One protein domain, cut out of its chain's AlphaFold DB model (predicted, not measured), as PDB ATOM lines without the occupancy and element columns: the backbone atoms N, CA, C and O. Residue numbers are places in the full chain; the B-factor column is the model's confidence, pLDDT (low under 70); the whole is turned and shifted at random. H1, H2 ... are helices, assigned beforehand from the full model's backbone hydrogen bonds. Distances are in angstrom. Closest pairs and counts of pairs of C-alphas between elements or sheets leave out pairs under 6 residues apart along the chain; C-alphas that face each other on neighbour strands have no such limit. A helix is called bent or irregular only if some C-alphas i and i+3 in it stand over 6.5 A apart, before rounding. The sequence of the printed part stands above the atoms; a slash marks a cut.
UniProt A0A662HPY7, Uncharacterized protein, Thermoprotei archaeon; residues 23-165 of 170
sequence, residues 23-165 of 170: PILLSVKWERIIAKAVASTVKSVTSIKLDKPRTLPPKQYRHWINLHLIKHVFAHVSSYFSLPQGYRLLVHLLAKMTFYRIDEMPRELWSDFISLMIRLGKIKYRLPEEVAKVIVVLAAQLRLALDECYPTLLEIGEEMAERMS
ATOM      1  N   PRO A  23     106.311-167.754 258.101       84.50
ATOM      2  CA  PRO A  23     107.290-168.842 258.175       84.50
ATOM      3  C   PRO A  23     107.659-169.207 259.618       84.50
ATOM      4  O   PRO A  23     107.843-170.379 259.950       84.50
ATOM      5  N   ILE A  24     107.716-168.206 260.501       87.81
ATOM      6  CA  ILE A  24     107.987-168.415 261.923       87.81
ATOM      7  C   ILE A  24     106.770-169.047 262.590       87.81
ATOM      8  O   ILE A  24     106.942-170.046 263.286       87.81
ATOM      9  N   LEU A  25     105.559-168.533 262.340       86.81
ATOM     10  CA  LEU A  25     104.323-169.093 262.898       86.81
ATOM     11  C   LEU A  25     104.160-170.582 262.553       86.81
ATOM     12  O   LEU A  25     103.808-171.367 263.430       86.81
ATOM     13  N   LEU A  26     104.478-170.978 261.317       86.69
ATOM     14  CA  LEU A  26     104.401-172.365 260.846       86.69
ATOM     15  C   LEU A  26     105.489-173.269 261.447       86.69
ATOM     16  O   LEU A  26     105.279-174.467 261.621       86.69
ATOM     17  N   SER A  27     106.651-172.713 261.796       84.88
ATOM     18  CA  SER A  27     107.740-173.463 262.444       84.88
ATOM     19  C   SER A  27     107.502-173.726 263.941       84.88
ATOM     20  O   SER A  27     108.206-174.525 264.570       84.88
ATOM     21  N   VAL A  28     106.533-173.030 264.536       87.12
ATOM     22  CA  VAL A  28     106.273-173.040 265.973       87.12
ATOM     23  C   VAL A  28     105.251-174.116 266.334       87.12
ATOM     24  O   VAL A  28     104.137-174.158 265.825       87.12
ATOM     25  N   LYS A  29     105.594-174.955 267.318       91.50
ATOM     26  CA  LYS A  29     104.631-175.854 267.974       91.50
ATOM     27  C   LYS A  29     103.863-175.083 269.050       91.50
ATOM     28  O   LYS A  29     104.245-175.128 270.222       91.50
ATOM     29  N   TRP A  30     102.818-174.357 268.644       89.56
ATOM     30  CA  TRP A  30     102.066-173.420 269.494       89.56
ATOM     31  C   TRP A  30     101.541-174.044 270.780       89.56
ATOM     32  O   TRP A  30     101.811-173.520 271.857       89.56
ATOM     33  N   GLU A  31     100.910-175.211 270.691       90.44
ATOM     34  CA  GLU A  31     100.414-175.959 271.852       90.44
ATOM     35  C   GLU A  31     101.513-176.185 272.895       90.44
ATOM     36  O   GLU A  31     101.329-175.955 274.089       90.44
ATOM     37  N   ARG A  32     102.715-176.562 272.439       93.25
ATOM     38  CA  ARG A  32     103.864-176.792 273.320       93.25
ATOM     39  C   ARG A  32     104.364-175.496 273.951       93.25
ATOM     40  O   ARG A  32     104.815-175.523 275.097       93.25
ATOM     41  N   ILE A  33     104.346-174.386 273.214       92.44
ATOM     42  CA  ILE A  33     104.722-173.072 273.746       92.44
ATOM     43  C   ILE A  33     103.726-172.625 274.810       92.44
ATOM     44  O   ILE A  33     104.152-172.256 275.903       92.44
ATOM     45  N   ILE A  34     102.430-172.702 274.510       92.06
ATOM     46  CA  ILE A  34     101.354-172.308 275.419       92.06
ATOM     47  C   ILE A  34     101.419-173.162 276.685       92.06
ATOM     48  O   ILE A  34     101.515-172.609 277.776       92.06
ATOM     49  N   ALA A  35     101.514-174.488 276.557       90.19
ATOM     50  CA  ALA A  35     101.631-175.391 277.700       90.19
ATOM     51  C   ALA A  35     102.858-175.076 278.574       90.19
ATOM     52  O   ALA A  35     102.755-175.030 279.799       90.19
ATOM     53  N   LYS A  36     104.025-174.807 277.968       92.75
ATOM     54  CA  LYS A  36     105.234-174.405 278.712       92.75
ATOM     55  C   LYS A  36     105.063-173.065 279.419       92.75
ATOM     56  O   LYS A  36     105.515-172.923 280.559       92.75
ATOM     57  N   ALA A  37     104.450-172.091 278.748       93.69
ATOM     58  CA  ALA A  37     104.223-170.771 279.311       93.69
ATOM     59  C   ALA A  37     103.248-170.840 280.489       93.69
ATOM     60  O   ALA A  37     103.570-170.331 281.560       93.69
ATOM     61  N   VAL A  38     102.124-171.541 280.330       92.69
ATOM     62  CA  VAL A  38     101.129-171.784 281.381       92.69
ATOM     63  C   VAL A  38     101.753-172.523 282.565       92.69
ATOM     64  O   VAL A  38     101.685-172.031 283.688       92.69
ATOM     65  N   ALA A  39     102.464-173.629 282.334       90.38
ATOM     66  CA  ALA A  39     103.103-174.394 283.408       90.38
ATOM     67  C   ALA A  39     104.136-173.573 284.197       90.38
ATOM     68  O   ALA A  39     104.218-173.671 285.422       90.38
ATOM     69  N   SER A  40     104.933-172.753 283.504       91.81
ATOM     70  CA  SER A  40     105.902-171.859 284.153       91.81
ATOM     71  C   SER A  40     105.193-170.762 284.950       91.81
ATOM     72  O   SER A  40     105.564-170.500 286.089       91.81
ATOM     73  N   THR A  41     104.125-170.195 284.384       91.69
ATOM     74  CA  THR A  41     103.283-169.173 285.020       91.69
ATOM     75  C   THR A  41     102.673-169.688 286.316       91.69
ATOM     76  O   THR A  41     102.803-169.026 287.340       91.69
ATOM     77  N   VAL A  42     102.062-170.877 286.292       89.12
ATOM     78  CA  VAL A  42     101.476-171.510 287.481       89.12
ATOM     79  C   VAL A  42     102.527-171.614 288.585       89.12
ATOM     80  O   VAL A  42     102.332-171.044 289.651       89.12
ATOM     81  N   LYS A  43     103.686-172.226 288.304       86.19
ATOM     82  CA  LYS A  43     104.784-172.374 289.279       86.19
ATOM     83  C   LYS A  43     105.265-171.031 289.846       86.19
ATOM     84  O   LYS A  43     105.528-170.918 291.046       86.19
ATOM     85  N   SER A  44     105.390-170.011 289.000       87.62
ATOM     86  CA  SER A  44     105.838-168.677 289.413       87.62
ATOM     87  C   SER A  44     104.800-167.957 290.272       87.62
ATOM     88  O   SER A  44     105.154-167.361 291.280       87.62
ATOM     89  N   VAL A  45     103.518-168.032 289.923       84.12
ATOM     90  CA  VAL A  45     102.450-167.338 290.654       84.12
ATOM     91  C   VAL A  45     102.142-168.024 291.986       84.12
ATOM     92  O   VAL A  45     101.923-167.339 292.984       84.12
ATOM     93  N   THR A  46     102.163-169.359 292.039       75.12
ATOM     94  CA  THR A  46     101.880-170.113 293.271       75.12
ATOM     95  C   THR A  46     103.016-170.030 294.289       75.12
ATOM     96  O   THR A  46     102.757-170.053 295.486       75.12
ATOM     97  N   SER A  47     104.270-169.884 293.850       72.25
ATOM     98  CA  SER A  47     105.419-169.751 294.765       72.25
ATOM     99  C   SER A  47     105.487-168.399 295.490       72.25
ATOM    100  O   SER A  47     106.095-168.310 296.551       72.25
ATOM    101  N   ILE A  48     104.825-167.357 294.970       66.31
ATOM    102  CA  ILE A  48     104.799-166.005 295.561       66.31
ATOM    103  C   ILE A  48     103.837-165.911 296.764       66.31
ATOM    104  O   ILE A  48     103.939-164.977 297.557       66.31
ATOM    105  N   LYS A  49     102.909-166.863 296.943       57.50
ATOM    106  CA  LYS A  49     101.906-166.824 298.020       57.50
ATOM    107  C   LYS A  49     101.911-168.105 298.857       57.50
ATOM    108  O   LYS A  49     101.176-169.043 298.566       57.50
ATOM    109  N   LEU A  50     102.681-168.100 299.946       52.62
ATOM    110  CA  LEU A  50     102.560-169.092 301.027       52.62
ATOM    111  C   LEU A  50     101.271-168.907 301.854       52.62
ATOM    112  O   LEU A  50     100.762-169.877 302.411       52.62
ATOM    113  N   ASP A  51     100.662-167.718 301.821       48.03
ATOM    114  CA  ASP A  51      99.437-167.413 302.564       48.03
ATOM    115  C   ASP A  51      98.248-167.172 301.624       48.03
ATOM    116  O   ASP A  51      97.884-166.055 301.269       48.03
ATOM    117  N   LYS A  52      97.669-168.299 301.195       54.09
ATOM    118  CA  LYS A  52      96.368-168.490 300.525       54.09
ATOM    119  C   LYS A  52      96.056-167.593 299.316       54.09
ATOM    120  O   LYS A  52      95.513-166.495 299.441       54.09
ATOM    121  N   PRO A  53      96.091-168.211 298.129       53.06
ATOM    122  CA  PRO A  53      95.040-167.995 297.153       53.06
ATOM    123  C   PRO A  53      94.392-169.348 296.803       53.06
ATOM    124  O   PRO A  53      95.066-170.318 296.472       53.06
ATOM    125  N   ARG A  54      93.064-169.428 296.932       63.94
ATOM    126  CA  ARG A  54      92.278-170.601 296.504       63.94
ATOM    127  C   ARG A  54      92.181-170.703 294.971       63.94
ATOM    128  O   ARG A  54      91.832-171.757 294.468       63.94
ATOM    129  N   THR A  55      92.514-169.624 294.263       70.69
ATOM    130  CA  THR A  55      92.433-169.455 292.804       70.69
ATOM    131  C   THR A  55      93.653-168.688 292.293       70.69
ATOM    132  O   THR A  55      94.299-167.959 293.053       70.69
ATOM    133  N   LEU A  56      94.007-168.826 291.013       76.12
ATOM    134  CA  LEU A  56      95.158-168.102 290.468       76.12
ATOM    135  C   LEU A  56      94.818-166.605 290.335       76.12
ATOM    136  O   LEU A  56      93.850-166.259 289.668       76.12
ATOM    137  N   PRO A  57      95.591-165.676 290.939       83.00
ATOM    138  CA  PRO A  57      95.294-164.245 290.865       83.00
ATOM    139  C   PRO A  57      95.359-163.747 289.406       83.00
ATOM    140  O   PRO A  57      96.463-163.661 288.857       83.00
ATOM    141  N   PRO A  58      94.233-163.333 288.783       86.38
ATOM    142  CA  PRO A  58      94.166-163.139 287.331       86.38
ATOM    143  C   PRO A  58      95.167-162.110 286.800       86.38
ATOM    144  O   PRO A  58      95.848-162.356 285.810       86.38
ATOM    145  N   LYS A  59      95.327-160.967 287.483       86.06
ATOM    146  CA  LYS A  59      96.265-159.909 287.058       86.06
ATOM    147  C   LYS A  59      97.725-160.377 287.063       86.06
ATOM    148  O   LYS A  59      98.463-160.098 286.122       86.06
ATOM    149  N   GLN A  60      98.144-161.092 288.109       86.25
ATOM    150  CA  GLN A  60      99.511-161.613 288.207       86.25
ATOM    151  C   GLN A  60      99.724-162.734 287.190       86.25
ATOM    152  O   GLN A  60     100.722-162.722 286.477       86.25
ATOM    153  N   TYR A  61      98.761-163.647 287.062       87.44
ATOM    154  CA  TYR A  61      98.794-164.720 286.076       87.44
ATOM    155  C   TYR A  61      98.953-164.184 284.645       87.44
ATOM    156  O   TYR A  61      99.884-164.583 283.948       87.44
ATOM    157  N   ARG A  62      98.137-163.194 284.248       91.38
ATOM    158  CA  ARG A  62      98.236-162.501 282.947       91.38
ATOM    159  C   ARG A  62      99.614-161.878 282.705       91.38
ATOM    160  O   ARG A  62     100.156-161.963 281.610       91.38
ATOM    161  N   HIS A  63     100.219-161.270 283.721       91.31
ATOM    162  CA  HIS A  63     101.560-160.710 283.573       91.31
ATOM    163  C   HIS A  63     102.619-161.797 283.325       91.31
ATOM    164  O   HIS A  63     103.431-161.691 282.403       91.31
ATOM    165  N   TRP A  64     102.606-162.860 284.129       92.00
ATOM    166  CA  TRP A  64     103.588-163.938 284.035       92.00
ATOM    167  C   TRP A  64     103.441-164.753 282.743       92.00
ATOM    168  O   TRP A  64     104.454-165.052 282.106       92.00
ATOM    169  N   ILE A  65     102.212-165.017 282.286       93.25
ATOM    170  CA  ILE A  65     101.984-165.698 281.006       93.25
ATOM    171  C   ILE A  65     102.519-164.874 279.836       93.25
ATOM    172  O   ILE A  65     103.208-165.429 278.981       93.25
ATOM    173  N   ASN A  66     102.332-163.549 279.847       93.75
ATOM    174  CA  ASN A  66     102.892-162.658 278.831       93.75
ATOM    175  C   ASN A  66     104.418-162.762 278.786       93.75
ATOM    176  O   ASN A  66     104.999-162.936 277.717       93.75
ATOM    177  N   LEU A  67     105.080-162.703 279.946       93.81
ATOM    178  CA  LEU A  67     106.537-162.825 280.018       93.81
ATOM    179  C   LEU A  67     107.031-164.165 279.460       93.81
ATOM    180  O   LEU A  67     107.998-164.192 278.692       93.81
ATOM    181  N   HIS A  68     106.383-165.273 279.822       94.62
ATOM    182  CA  HIS A  68     106.787-166.598 279.356       94.62
ATOM    183  C   HIS A  68     106.470-166.831 277.877       94.62
ATOM    184  O   HIS A  68     107.297-167.416 277.177       94.62
ATOM    185  N   LEU A  69     105.337-166.340 277.371       93.56
ATOM    186  CA  LEU A  69     105.003-166.415 275.949       93.56
ATOM    187  C   LEU A  69     105.971-165.594 275.106       93.56
ATOM    188  O   LEU A  69     106.534-166.138 274.160       93.56
ATOM    189  N   ILE A  70     106.263-164.347 275.491       94.62
ATOM    190  CA  ILE A  70     107.290-163.538 274.817       94.62
ATOM    191  C   ILE A  70     108.620-164.301 274.809       94.62
ATOM    192  O   ILE A  70     109.268-164.427 273.773       94.62
ATOM    193  N   LYS A  71     109.014-164.889 275.943       93.56
ATOM    194  CA  LYS A  71     110.256-165.663 276.022       93.56
ATOM    195  C   LYS A  71     110.279-166.860 275.068       93.56
ATOM    196  O   LYS A  71     111.282-167.110 274.405       93.56
ATOM    197  N   HIS A  72     109.202-167.636 275.023       93.00
ATOM    198  CA  HIS A  72     109.163-168.873 274.249       93.00
ATOM    199  C   HIS A  72     108.938-168.633 272.754       93.00
ATOM    200  O   HIS A  72     109.622-169.258 271.949       93.00
ATOM    201  N   VAL A  73     108.053-167.710 272.377       93.38
ATOM    202  CA  VAL A  73     107.766-167.375 270.973       93.38
ATOM    203  C   VAL A  73     108.985-166.729 270.315       93.38
ATOM    204  O   VAL A  73     109.439-167.178 269.265       93.38
ATOM    205  N   PHE A  74     109.596-165.727 270.950       94.00
ATOM    206  CA  PHE A  74     110.694-164.974 270.330       94.00
ATOM    207  C   PHE A  74     112.048-165.696 270.370       94.00
ATOM    208  O   PHE A  74     112.990-165.306 269.669       94.00
ATOM    209  N   ALA A  75     112.143-166.809 271.104       91.62
ATOM    210  CA  ALA A  75     113.234-167.758 270.921       91.62
ATOM    211  C   ALA A  75     113.239-168.335 269.493       91.62
ATOM    212  O   ALA A  75     114.308-168.441 268.896       91.62
ATOM    213  N   HIS A  76     112.064-168.615 268.911       90.69
ATOM    214  CA  HIS A  76     111.960-169.102 267.532       90.69
ATOM    215  C   HIS A  76     112.372-168.051 266.508       90.69
ATOM    216  O   HIS A  76     113.033-168.400 265.540       90.69
ATOM    217  N   VAL A  77     112.075-166.770 266.746       91.62
ATOM    218  CA  VAL A  77     112.574-165.674 265.894       91.62
ATOM    219  C   VAL A  77     114.104-165.668 265.878       91.62
ATOM    220  O   VAL A  77     114.723-165.614 264.819       91.62
ATOM    221  N   SER A  78     114.725-165.790 267.056       90.19
ATOM    222  CA  SER A  78     116.188-165.839 267.167       90.19
ATOM    223  C   SER A  78     116.781-167.050 266.442       90.19
ATOM    224  O   SER A  78     117.815-166.922 265.791       90.19
ATOM    225  N   SER A  79     116.131-168.213 266.539       89.44
ATOM    226  CA  SER A  79     116.543-169.432 265.837       89.44
ATOM    227  C   SER A  79     116.353-169.338 264.325       89.44
ATOM    228  O   SER A  79     117.269-169.690 263.591       89.44
ATOM    229  N   TYR A  80     115.206-168.838 263.861       90.38
ATOM    230  CA  TYR A  80     114.872-168.711 262.441       90.38
ATOM    231  C   TYR A  80     115.898-167.852 261.694       90.38
ATOM    232  O   TYR A  80     116.415-168.257 260.659       90.38
ATOM    233  N   PHE A  81     116.274-166.708 262.269       89.38
ATOM    234  CA  PHE A  81     117.288-165.818 261.694       89.38
ATOM    235  C   PHE A  81     118.733-166.192 262.054       89.38
ATOM    236  O   PHE A  81     119.648-165.437 261.737       89.38
ATOM    237  N   SER A  82     118.961-167.323 262.734       89.62
ATOM    238  CA  SER A  82     120.294-167.756 263.185       89.62
ATOM    239  C   SER A  82     121.060-166.668 263.957       89.62
ATOM    240  O   SER A  82     122.266-166.486 263.788       89.62
ATOM    241  N   LEU A  83     120.354-165.916 264.811       88.44
ATOM    242  CA  LEU A  83     120.936-164.784 265.528       88.44
ATOM    243  C   LEU A  83     121.938-165.248 266.600       88.44
ATOM    244  O   LEU A  83     121.640-166.181 267.360       88.44
ATOM    245  N   PRO A  84     123.082-164.553 266.754       88.19
ATOM    246  CA  PRO A  84     124.027-164.833 267.828       88.19
ATOM    247  C   PRO A  84     123.389-164.697 269.215       88.19
ATOM    248  O   PRO A  84     122.463-163.910 269.428       88.19
ATOM    249  N   GLN A  85     123.938-165.411 270.202       85.12
ATOM    250  CA  GLN A  85     123.397-165.436 271.566       85.12
ATOM    251  C   GLN A  85     123.268-164.037 272.194       85.12
ATOM    252  O   GLN A  85     122.276-163.779 272.877       85.12
ATOM    253  N   GLY A  86     124.204-163.125 271.907       85.00
ATOM    254  CA  GLY A  86     124.177-161.742 272.401       85.00
ATOM    255  C   GLY A  86     122.949-160.934 271.961       85.00
ATOM    256  O   GLY A  86     122.504-160.051 272.690       85.00
ATOM    257  N   TYR A  87     122.331-161.277 270.826       87.50
ATOM    258  CA  TYR A  87     121.140-160.581 270.328       87.50
ATOM    259  C   TYR A  87     119.841-161.073 270.965       87.50
ATOM    260  O   TYR A  87     118.848-160.350 270.940       87.50
ATOM    261  N   ARG A  88     119.825-162.262 271.586       87.06
ATOM    262  CA  ARG A  88     118.598-162.838 272.164       87.06
ATOM    263  C   ARG A  88     117.966-161.904 273.188       87.06
ATOM    264  O   ARG A  88     116.754-161.715 273.160       87.06
ATOM    265  N   LEU A  89     118.772-161.290 274.057       90.19
ATOM    266  CA  LEU A  89     118.270-160.331 275.042       90.19
ATOM    267  C   LEU A  89     117.635-159.112 274.360       90.19
ATOM    268  O   LEU A  89     116.555-158.690 274.758       90.19
ATOM    269  N   LEU A  90     118.264-158.585 273.308       92.38
ATOM    270  CA  LEU A  90     117.764-157.419 272.575       92.38
ATOM    271  C   LEU A  90     116.430-157.722 271.884       92.38
ATOM    272  O   LEU A  90     115.500-156.925 271.978       92.38
ATOM    273  N   VAL A  91     116.310-158.907 271.275       93.81
ATOM    274  CA  VAL A  91     115.056-159.408 270.694       93.81
ATOM    275  C   VAL A  91     113.947-159.429 271.744       93.81
ATOM    276  O   VAL A  91     112.865-158.892 271.515       93.81
ATOM    277  N   HIS A  92     114.223-159.999 272.918       93.19
ATOM    278  CA  HIS A  92     113.243-160.081 274.001       93.19
ATOM    279  C   HIS A  92     112.856-158.700 274.540       93.19
ATOM    280  O   HIS A  92     111.681-158.464 274.812       93.19
ATOM    281  N   LEU A  93     113.816-157.784 274.697       93.81
ATOM    282  CA  LEU A  93     113.557-156.425 275.176       93.81
ATOM    283  C   LEU A  93     112.702-155.631 274.188       93.81
ATOM    284  O   LEU A  93     111.748-154.974 274.605       93.81
ATOM    285  N   LEU A  94     113.002-155.722 272.889       96.12
ATOM    286  CA  LEU A  94     112.213-155.070 271.847       96.12
ATOM    287  C   LEU A  94     110.793-155.644 271.780       96.12
ATOM    288  O   LEU A  94     109.829-154.877 271.783       96.12
ATOM    289  N   ALA A  95     110.656-156.974 271.790       95.88
ATOM    290  CA  ALA A  95     109.360-157.650 271.801       95.88
ATOM    291  C   ALA A  95     108.531-157.242 273.023       95.88
ATOM    292  O   ALA A  95     107.388-156.823 272.882       95.88
ATOM    293  N   LYS A  96     109.131-157.286 274.219       95.56
ATOM    294  CA  LYS A  96     108.481-156.890 275.472       95.56
ATOM    295  C   LYS A  96     108.020-155.437 275.430       95.56
ATOM    296  O   LYS A  96     106.885-155.154 275.796       95.56
ATOM    297  N   MET A  97     108.882-154.522 274.996       95.00
ATOM    298  CA  MET A  97     108.540-153.104 274.927       95.00
ATOM    299  C   MET A  97     107.394-152.849 273.947       95.00
ATOM    300  O   MET A  97     106.463-152.136 274.295       95.00
ATOM    301  N   THR A  98     107.431-153.477 272.770       94.88
ATOM    302  CA  THR A  98     106.347-153.385 271.780       94.88
ATOM    303  C   THR A  98     105.041-153.923 272.359       94.88
ATOM    304  O   THR A  98     104.037-153.219 272.376       94.88
ATOM    305  N   PHE A  99     105.079-155.146 272.892       95.12
ATOM    306  CA  PHE A  99     103.919-155.868 273.408       95.12
ATOM    307  C   PHE A  99     103.175-155.091 274.501       95.12
ATOM    308  O   PHE A  99     101.954-155.010 274.466       95.12
ATOM    309  N   TYR A 100     103.894-154.524 275.474       93.62
ATOM    310  CA  TYR A 100     103.258-153.831 276.599       93.62
ATOM    311  C   TYR A 100     102.809-152.406 276.271       93.62
ATOM    312  O   TYR A 100     101.886-151.918 276.907       93.62
ATOM    313  N   ARG A 101     103.459-151.729 275.316       92.25
ATOM    314  CA  ARG A 101     103.169-150.318 275.010       92.25
ATOM    315  C   ARG A 101     102.112-150.127 273.935       92.25
ATOM    316  O   ARG A 101     101.443-149.105 273.952       92.25
ATOM    317  N   ILE A 102     101.950-151.084 273.022       89.94
ATOM    318  CA  ILE A 102     100.984-150.939 271.925       89.94
ATOM    319  C   ILE A 102      99.537-150.852 272.431       89.94
ATOM    320  O   ILE A 102      98.724-150.136 271.861       89.94
ATOM    321  N   ASP A 103      99.241-151.513 273.549       85.44
ATOM    322  CA  ASP A 103      97.922-151.507 274.190       85.44
ATOM    323  C   ASP A 103      97.582-150.186 274.893       85.44
ATOM    324  O   ASP A 103      96.422-149.870 275.131       85.44
ATOM    325  N   GLU A 104      98.601-149.391 275.221       87.56
ATOM    326  CA  GLU A 104      98.423-148.061 275.807       87.56
ATOM    327  C   GLU A 104      98.085-147.010 274.731       87.56
ATOM    328  O   GLU A 104      97.814-145.857 275.064       87.56
ATOM    329  N   MET A 105      98.119-147.385 273.444       85.81
ATOM    330  CA  MET A 105      97.913-146.475 272.320       85.81
ATOM    331  C   MET A 105      96.544-146.664 271.650       85.81
ATOM    332  O   MET A 105      96.133-147.805 271.416       85.81
ATOM    333  N   PRO A 106      95.871-145.564 271.254       86.88
ATOM    334  CA  PRO A 106      94.715-145.616 270.362       86.88
ATOM    335  C   PRO A 106      95.035-146.400 269.087       86.88
ATOM    336  O   PRO A 106      96.139-146.272 268.546       86.88
ATOM    337  N   ARG A 107      94.085-147.212 268.607       83.81
ATOM    338  CA  ARG A 107      94.302-148.130 267.472       83.81
ATOM    339  C   ARG A 107      94.728-147.408 266.197       83.81
ATOM    340  O   ARG A 107      95.499-147.957 265.418       83.81
ATOM    341  N   GLU A 108      94.282-146.172 266.019       84.38
ATOM    342  CA  GLU A 108      94.606-145.328 264.869       84.38
ATOM    343  C   GLU A 108      96.109-145.001 264.805       84.38
ATOM    344  O   GLU A 108      96.655-144.806 263.725       84.38
ATOM    345  N   LEU A 109      96.806-144.998 265.949       86.44
ATOM    346  CA  LEU A 109      98.237-144.683 266.048       86.44
ATOM    347  C   LEU A 109      99.145-145.919 265.977       86.44
ATOM    348  O   LEU A 109     100.370-145.804 266.066       86.44
ATOM    349  N   TRP A 110      98.583-147.122 265.829       87.38
ATOM    350  CA  TRP A 110      99.371-148.355 265.864       87.38
ATOM    351  C   TRP A 110     100.375-148.448 264.714       87.38
ATOM    352  O   TRP A 110     101.483-148.941 264.925       87.38
ATOM    353  N   SER A 111     100.027-147.940 263.527       85.12
ATOM    354  CA  SER A 111     100.935-147.904 262.370       85.12
ATOM    355  C   SER A 111     102.205-147.108 262.668       85.12
ATOM    356  O   SER A 111     103.332-147.588 262.480       85.12
ATOM    357  N   ASP A 112     102.019-145.906 263.215       85.62
ATOM    358  CA  ASP A 112     103.103-144.995 263.567       85.62
ATOM    359  C   ASP A 112     103.952-145.569 264.698       85.62
ATOM    360  O   ASP A 112     105.186-145.540 264.641       85.62
ATOM    361  N   PHE A 113     103.303-146.169 265.697       89.88
ATOM    362  CA  PHE A 113     103.987-146.840 266.792       89.88
ATOM    363  C   PHE A 113     104.836-148.018 266.302       89.88
ATOM    364  O   PHE A 113     106.019-148.107 266.633       89.88
ATOM    365  N   ILE A 114     104.281-148.903 265.472       90.56
ATOM    366  CA  ILE A 114     105.011-150.036 264.886       90.56
ATOM    367  C   ILE A 114     106.215-149.525 264.089       90.56
ATOM    368  O   ILE A 114     107.338-150.002 264.279       90.56
ATOM    369  N   SER A 115     106.017-148.497 263.265       88.69
ATOM    370  CA  SER A 115     107.083-147.865 262.487       88.69
ATOM    371  C   SER A 115     108.196-147.298 263.375       88.69
ATOM    372  O   SER A 115     109.385-147.517 263.113       88.69
ATOM    373  N   LEU A 116     107.836-146.621 264.468       91.44
ATOM    374  CA  LEU A 116     108.777-146.116 265.466       91.44
ATOM    375  C   LEU A 116     109.561-147.255 266.130       91.44
ATOM    376  O   LEU A 116     110.784-147.175 266.262       91.44
ATOM    377  N   MET A 117     108.882-148.332 266.514       94.25
ATOM    378  CA  MET A 117     109.500-149.478 267.177       94.25
ATOM    379  C   MET A 117     110.466-150.233 266.259       94.25
ATOM    380  O   MET A 117     111.530-150.662 266.712       94.25
ATOM    381  N   ILE A 118     110.167-150.327 264.960       93.50
ATOM    382  CA  ILE A 118     111.085-150.883 263.955       93.50
ATOM    383  C   ILE A 118     112.343-150.017 263.850       93.50
ATOM    384  O   ILE A 118     113.463-150.535 263.913       93.50
ATOM    385  N   ARG A 119     112.183-148.688 263.747       91.25
ATOM    386  CA  ARG A 119     113.317-147.745 263.732       91.25
ATOM    387  C   ARG A 119     114.158-147.868 264.998       91.25
ATOM    388  O   ARG A 119     115.385-147.899 264.920       91.25
ATOM    389  N   LEU A 120     113.516-148.008 266.153       92.88
ATOM    390  CA  LEU A 120     114.190-148.215 267.429       92.88
ATOM    391  C   LEU A 120     114.960-149.546 267.447       92.88
ATOM    392  O   LEU A 120     116.108-149.576 267.894       92.88
ATOM    393  N   GLY A 121     114.386-150.622 266.901       92.62
ATOM    394  CA  GLY A 121     115.064-151.904 266.672       92.62
ATOM    395  C   GLY A 121     116.366-151.762 265.884       92.62
ATOM    396  O   GLY A 121     117.402-152.292 266.289       92.62
ATOM    397  N   LYS A 122     116.335-150.977 264.805       92.19
ATOM    398  CA  LYS A 122     117.511-150.703 263.968       92.19
ATOM    399  C   LYS A 122     118.552-149.844 264.685       92.19
ATOM    400  O   LYS A 122     119.726-150.186 264.698       92.19
ATOM    401  N   ILE A 123     118.140-148.725 265.280       90.00
ATOM    402  CA  ILE A 123     119.073-147.708 265.789       90.00
ATOM    403  C   ILE A 123     119.610-148.093 267.170       90.00
ATOM    404  O   ILE A 123     120.820-148.151 267.380       90.00
ATOM    405  N   LYS A 124     118.712-148.379 268.121       90.81
ATOM    406  CA  LYS A 124     119.076-148.634 269.521       90.81
ATOM    407  C   LYS A 124     119.594-150.051 269.722       90.81
ATOM    408  O   LYS A 124     120.572-150.249 270.435       90.81
ATOM    409  N   TYR A 125     118.937-151.031 269.102       87.75
ATOM    410  CA  TYR A 125     119.270-152.446 269.276       87.75
ATOM    411  C   TYR A 125     120.170-153.010 268.168       87.75
ATOM    412  O   TYR A 125     120.589-154.161 268.274       87.75
ATOM    413  N   ARG A 126     120.502-152.212 267.138       90.19
ATOM    414  CA  ARG A 126     121.375-152.597 266.010       90.19
ATOM    415  C   ARG A 126     120.944-153.898 265.323       90.19
ATOM    416  O   ARG A 126     121.776-154.654 264.830       90.19
ATOM    417  N   LEU A 127     119.641-154.172 265.311       89.00
ATOM    418  CA  LEU A 127     119.087-155.348 264.649       89.00
ATOM    419  C   LEU A 127     118.974-155.096 263.139       89.00
ATOM    420  O   LEU A 127     118.658-153.971 262.736       89.00
ATOM    421  N   PRO A 128     119.157-156.132 262.298       89.25
ATOM    422  CA  PRO A 128     118.761-156.058 260.898       89.25
ATOM    423  C   PRO A 128     117.294-155.639 260.780       89.25
ATOM    424  O   PRO A 128     116.454-156.041 261.586       89.25
ATOM    425  N   GLU A 129     116.975-154.842 259.766       88.69
ATOM    426  CA  GLU A 129     115.637-154.270 259.604       88.69
ATOM    427  C   GLU A 129     114.536-155.328 259.528       88.69
ATOM    428  O   GLU A 129     113.513-155.188 260.191       88.69
ATOM    429  N   GLU A 130     114.757-156.404 258.780       86.75
ATOM    430  CA  GLU A 130     113.790-157.499 258.651       86.75
ATOM    431  C   GLU A 130     113.532-158.196 259.989       86.75
ATOM    432  O   GLU A 130     112.390-158.495 260.333       86.75
ATOM    433  N   VAL A 131     114.585-158.378 260.790       90.94
ATOM    434  CA  VAL A 131     114.489-158.945 262.136       90.94
ATOM    435  C   VAL A 131     113.671-158.016 263.033       90.94
ATOM    436  O   VAL A 131     112.761-158.471 263.718       90.94
ATOM    437  N   ALA A 132     113.943-156.707 263.002       92.94
ATOM    438  CA  ALA A 132     113.176-155.721 263.760       92.94
ATOM    439  C   ALA A 132     111.697-155.687 263.334       92.94
ATOM    440  O   ALA A 132     110.825-155.710 264.201       92.94
ATOM    441  N   LYS A 133     111.410-155.702 262.023       91.25
ATOM    442  CA  LYS A 133     110.051-155.787 261.458       91.25
ATOM    443  C   LYS A 133     109.306-157.003 261.993       91.25
ATOM    444  O   LYS A 133     108.251-156.846 262.599       91.25
ATOM    445  N   VAL A 134     109.888-158.195 261.851       92.19
ATOM    446  CA  VAL A 134     109.283-159.441 262.339       92.19
ATOM    447  C   VAL A 134     109.027-159.391 263.840       92.19
ATOM    448  O   VAL A 134     107.950-159.782 264.282       92.19
ATOM    449  N   ILE A 135     109.983-158.899 264.632       94.44
ATOM    450  CA  ILE A 135     109.826-158.842 266.088       94.44
ATOM    451  C   ILE A 135     108.652-157.946 266.477       94.44
ATOM    452  O   ILE A 135     107.820-158.337 267.294       94.44
ATOM    453  N   VAL A 136     108.596-156.744 265.907       94.12
ATOM    454  CA  VAL A 136     107.589-155.741 266.257       94.12
ATOM    455  C   VAL A 136     106.201-156.193 265.802       94.12
ATOM    456  O   VAL A 136     105.270-156.179 266.607       94.12
ATOM    457  N   VAL A 137     106.066-156.666 264.559       92.44
ATOM    458  CA  VAL A 137     104.783-157.149 264.021       92.44
ATOM    459  C   VAL A 137     104.297-158.373 264.795       92.44
ATOM    460  O   VAL A 137     103.155-158.396 265.246       92.44
ATOM    461  N   LEU A 138     105.160-159.365 265.045       93.12
ATOM    462  CA  LEU A 138     104.772-160.553 265.809       93.12
ATOM    463  C   LEU A 138     104.369-160.206 267.250       93.12
ATOM    464  O   LEU A 138     103.461-160.827 267.796       93.12
ATOM    465  N   ALA A 139     105.016-159.216 267.875       94.00
ATOM    466  CA  ALA A 139     104.679-158.789 269.233       94.00
ATOM    467  C   ALA A 139     103.311-158.098 269.287       94.00
ATOM    468  O   ALA A 139     102.533-158.376 270.198       94.00
ATOM    469  N   ALA A 140     103.008-157.250 268.301       91.62
ATOM    470  CA  ALA A 140     101.696-156.628 268.144       91.62
ATOM    471  C   ALA A 140     100.591-157.677 267.928       91.62
ATOM    472  O   ALA A 140      99.574-157.663 268.619       91.62
ATOM    473  N   GLN A 141     100.823-158.644 267.036       88.69
ATOM    474  CA  GLN A 141      99.869-159.723 266.750       88.69
ATOM    475  C   GLN A 141      99.643-160.634 267.968       88.69
ATOM    476  O   GLN A 141      98.508-160.975 268.291       88.69
ATOM    477  N   LEU A 142     100.706-160.973 268.709       91.38
ATOM    478  CA  LEU A 142     100.586-161.735 269.955       91.38
ATOM    479  C   LEU A 142      99.764-160.981 271.010       91.38
ATOM    480  O   LEU A 142      99.008-161.610 271.748       91.38
ATOM    481  N   ARG A 143      99.903-159.649 271.098       89.81
ATOM    482  CA  ARG A 143      99.126-158.823 272.035       89.81
ATOM    483  C   ARG A 143      97.634-158.889 271.726       89.81
ATOM    484  O   ARG A 143      96.864-159.097 272.661       89.81
ATOM    485  N   LEU A 144      97.263-158.756 270.452       87.06
ATOM    486  CA  LEU A 144      95.875-158.872 269.998       87.06
ATOM    487  C   LEU A 144      95.294-160.253 270.313       87.06
ATOM    488  O   LEU A 144      94.257-160.346 270.960       87.06
ATOM    489  N   ALA A 145      96.000-161.321 269.935       87.62
ATOM    490  CA  ALA A 145      95.527-162.688 270.145       87.62
ATOM    491  C   ALA A 145      95.323-163.028 271.633       87.62
ATOM    492  O   ALA A 145      94.416-163.779 271.992       87.62
ATOM    493  N   LEU A 146      96.163-162.485 272.523       89.75
ATOM    494  CA  LEU A 146      96.075-162.792 273.949       89.75
ATOM    495  C   LEU A 146      94.892-162.145 274.659       89.75
ATOM    496  O   LEU A 146      94.397-162.752 275.608       89.75
ATOM    497  N   ASP A 147      94.424-160.977 274.213       83.62
ATOM    498  CA  ASP A 147      93.257-160.338 274.835       83.62
ATOM    499  C   ASP A 147      92.029-161.238 274.818       83.62
ATOM    500  O   ASP A 147      91.317-161.341 275.817       83.62
ATOM    501  N   GLU A 148      91.836-161.943 273.710       85.62
ATOM    502  CA  GLU A 148      90.713-162.852 273.515       85.62
ATOM    503  C   GLU A 148      90.911-164.175 274.271       85.62
ATOM    504  O   GLU A 148      89.953-164.771 274.756       85.62
ATOM    505  N   CYS A 149      92.161-164.617 274.440       89.25
ATOM    506  CA  CYS A 149      92.477-165.942 274.979       89.25
ATOM    507  C   CYS A 149      92.670-165.988 276.507       89.25
ATOM    508  O   CYS A 149      92.774-167.078 277.076       89.25
ATOM    509  N   TYR A 150      92.764-164.847 277.203       90.25
ATOM    510  CA  TYR A 150      93.073-164.839 278.641       90.25
ATOM    511  C   TYR A 150      92.111-165.633 279.538       90.25
ATOM    512  O   TYR A 150      92.622-166.255 280.474       90.25
ATOM    513  N   PRO A 151      90.777-165.622 279.333       90.19
ATOM    514  CA  PRO A 151      89.863-166.422 280.151       90.19
ATOM    515  C   PRO A 151      90.194-167.916 280.079       90.19
ATOM    516  O   PRO A 151      90.470-168.534 281.102       90.19
ATOM    517  N   THR A 152      90.321-168.455 278.866       92.00
ATOM    518  CA  THR A 152      90.663-169.862 278.629       92.00
ATOM    519  C   THR A 152      92.040-170.225 279.185       92.00
ATOM    520  O   THR A 152      92.232-171.292 279.759       92.00
ATOM    521  N   LEU A 153      93.027-169.333 279.057       91.69
ATOM    522  CA  LEU A 153      94.362-169.576 279.612       91.69
ATOM    523  C   LEU A 153      94.355-169.616 281.146       91.69
ATOM    524  O   LEU A 153      95.133-170.370 281.729       91.69
ATOM    525  N   LEU A 154      93.498-168.821 281.796       89.00
ATOM    526  CA  LEU A 154      93.332-168.859 283.247       89.00
ATOM    527  C   LEU A 154      92.712-170.189 283.692       89.00
ATOM    528  O   LEU A 154      93.275-170.820 284.582       89.00
ATOM    529  N   GLU A 155      91.642-170.635 283.031       90.06
ATOM    530  CA  GLU A 155      90.979-171.924 283.299       90.06
ATOM    531  C   GLU A 155      91.968-173.097 283.188       90.06
ATOM    532  O   GLU A 155      92.142-173.869 284.132       90.06
ATOM    533  N   ILE A 156      92.726-173.168 282.087       90.31
ATOM    534  CA  ILE A 156      93.773-174.190 281.897       90.31
ATOM    535  C   ILE A 156      94.842-174.097 282.997       90.31
ATOM    536  O   ILE A 156      95.379-175.109 283.457       90.31
ATOM    537  N   GLY A 157      95.193-172.878 283.407       88.88
ATOM    538  CA  GLY A 157      96.131-172.638 284.495       88.88
ATOM    539  C   GLY A 157      95.651-173.214 285.823       88.88
ATOM    540  O   GLY A 157      96.446-173.842 286.526       88.88
ATOM    541  N   GLU A 158      94.379-173.012 286.158       88.19
ATOM    542  CA  GLU A 158      93.763-173.520 287.386       88.19
ATOM    543  C   GLU A 158      93.718-175.046 287.378       88.19
ATOM    544  O   GLU A 158      94.267-175.661 288.295       88.19
ATOM    545  N   GLU A 159      93.237-175.663 286.293       89.31
ATOM    546  CA  GLU A 159      93.258-177.122 286.135       89.31
ATOM    547  C   GLU A 159      94.667-177.704 286.316       89.31
ATOM    548  O   GLU A 159      94.873-178.733 286.966       89.31
ATOM    549  N   MET A 160      95.675-177.057 285.728       88.81
ATOM    550  CA  MET A 160      97.056-177.512 285.836       88.81
ATOM    551  C   MET A 160      97.586-177.379 287.265       88.81
ATOM    552  O   MET A 160      98.283-178.274 287.748       88.81
ATOM    553  N   ALA A 161      97.253-176.289 287.955       85.12
ATOM    554  CA  ALA A 161      97.642-176.075 289.341       85.12
ATOM    555  C   ALA A 161      97.007-177.118 290.280       85.12
ATOM    556  O   ALA A 161      97.692-177.631 291.168       85.12
ATOM    557  N   GLU A 162      95.746-177.495 290.045       84.31
ATOM    558  CA  GLU A 162      95.062-178.577 290.765       84.31
ATOM    559  C   GLU A 162      95.726-179.936 290.527       84.31
ATOM    560  O   GLU A 162      96.067-180.632 291.487       84.31
ATOM    561  N   ARG A 163      95.986-180.298 289.262       85.88
ATOM    562  CA  ARG A 163      96.660-181.561 288.901       85.88
ATOM    563  C   ARG A 163      98.041-181.678 289.543       85.88
ATOM    564  O   ARG A 163      98.465-182.769 289.912       85.88
ATOM    565  N   MET A 164      98.739-180.555 289.698       83.44
ATOM    566  CA  MET A 164     100.047-180.492 290.350       83.44
ATOM    567  C   MET A 164      99.972-180.372 291.882       83.44
ATOM    568  O   MET A 164     101.017-180.254 292.521       83.44
ATOM    569  N   SER A 165      98.774-180.398 292.481       77.75
ATOM    570  CA  SER A 165      98.551-180.184 293.922       77.75
ATOM    571  C   SER A 165      99.164-178.876 294.450       77.75
ATOM    572  O   SER A 165      99.579-178.790 295.604       77.75
TER     573      SER A 165
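This is residues 23 to 165 of the 170 residues of an uncharacterized protein of Thermoprotei archaeon (UniProt A0A662HPY7). Four helices, H3, H4, H5 and the arm H6a, make an up-and-down bundle, each running against the one before it, and H3 lies nearest the middle of the domain. H3 runs on beyond the bundle, where H2 packs on it and H6b, the second arm of the sharply bent helix H6, crosses H2. Short H1 packs on the last residues of H3, and residues 47 to 52 stick out. The printed part has 143 residues with six named helices, H1 to H6 in order along the chain, and no named strand: its class is all helix. It is compact, with a radius of gyration of the C-alphas of 16.2 A and spans of 46 by 34 by 27 A.

H1, residues 23 to 27, touches H3, residues 58 to 80, which meets it with residues 76 to 80 alone; the closest C-alphas, of Ile 24 and Val 77, are 6.7 A apart. H2, residues 30 to 47, forms a helical hairpin with H3, at a steep tilt of 42 degrees, opposite ways; the closest C-alphas, of Ala 37 and His 68, are 4.9 A apart. H4, residues 85 to 102, forms a hairpin with H3 at a steep tilt of 44 degrees; the closest C-alphas, of Ser 78 and Arg 88, are 6.3 A apart. H5, residues 107 to 123, touches residues 94 to 102 of H4 alone, in a hairpin at a shallow tilt of 20 degrees; the closest C-alphas, of Leu 94 and Gly 121, are 6.7 A apart. By its hydrogen bonds H6, residues 129 to 163, was assigned as one helix, but it is bent, with C-alphas 148 and 151 7.6 A apart; its arms H6a, residues 129 to 148, and H6b, residues 151 to 163, stand about perpendicular, at 79 degrees. H6a touches H4, the closest C-alphas being those of Phe 99 and Ala 139, 5.2 A apart. H6b touches residues 38 to 42 of H2 alone, at a steep tilt of 64 degrees; the closest C-alphas, of Val 38 and Gly 157, are 6.0 A apart. In H1, H2 and H6b every O i to N i+4 pair is within hydrogen-bond range; in H3 17 of 19 are, in H4 12 of 14, in H5 11 of 13 and in H6a 15 of 16.

H1 begins at C-alpha 23, (107.290, -168.842, 258.175). From first to last C-alpha H2 measures 25.8 A, H3 32.9 A, H4 26.7 A, H5 24.8 A, H6a 29.8 A and H6b 18.8 A, ending at C-alpha 163, (96.660, -181.561, 288.901).

The C-alphas of Asp 51 and Glu 129, the two farthest apart, are 47.8 A apart. The printed part has no cut and no long link. Residues 48 to 54 have pLDDT under 70.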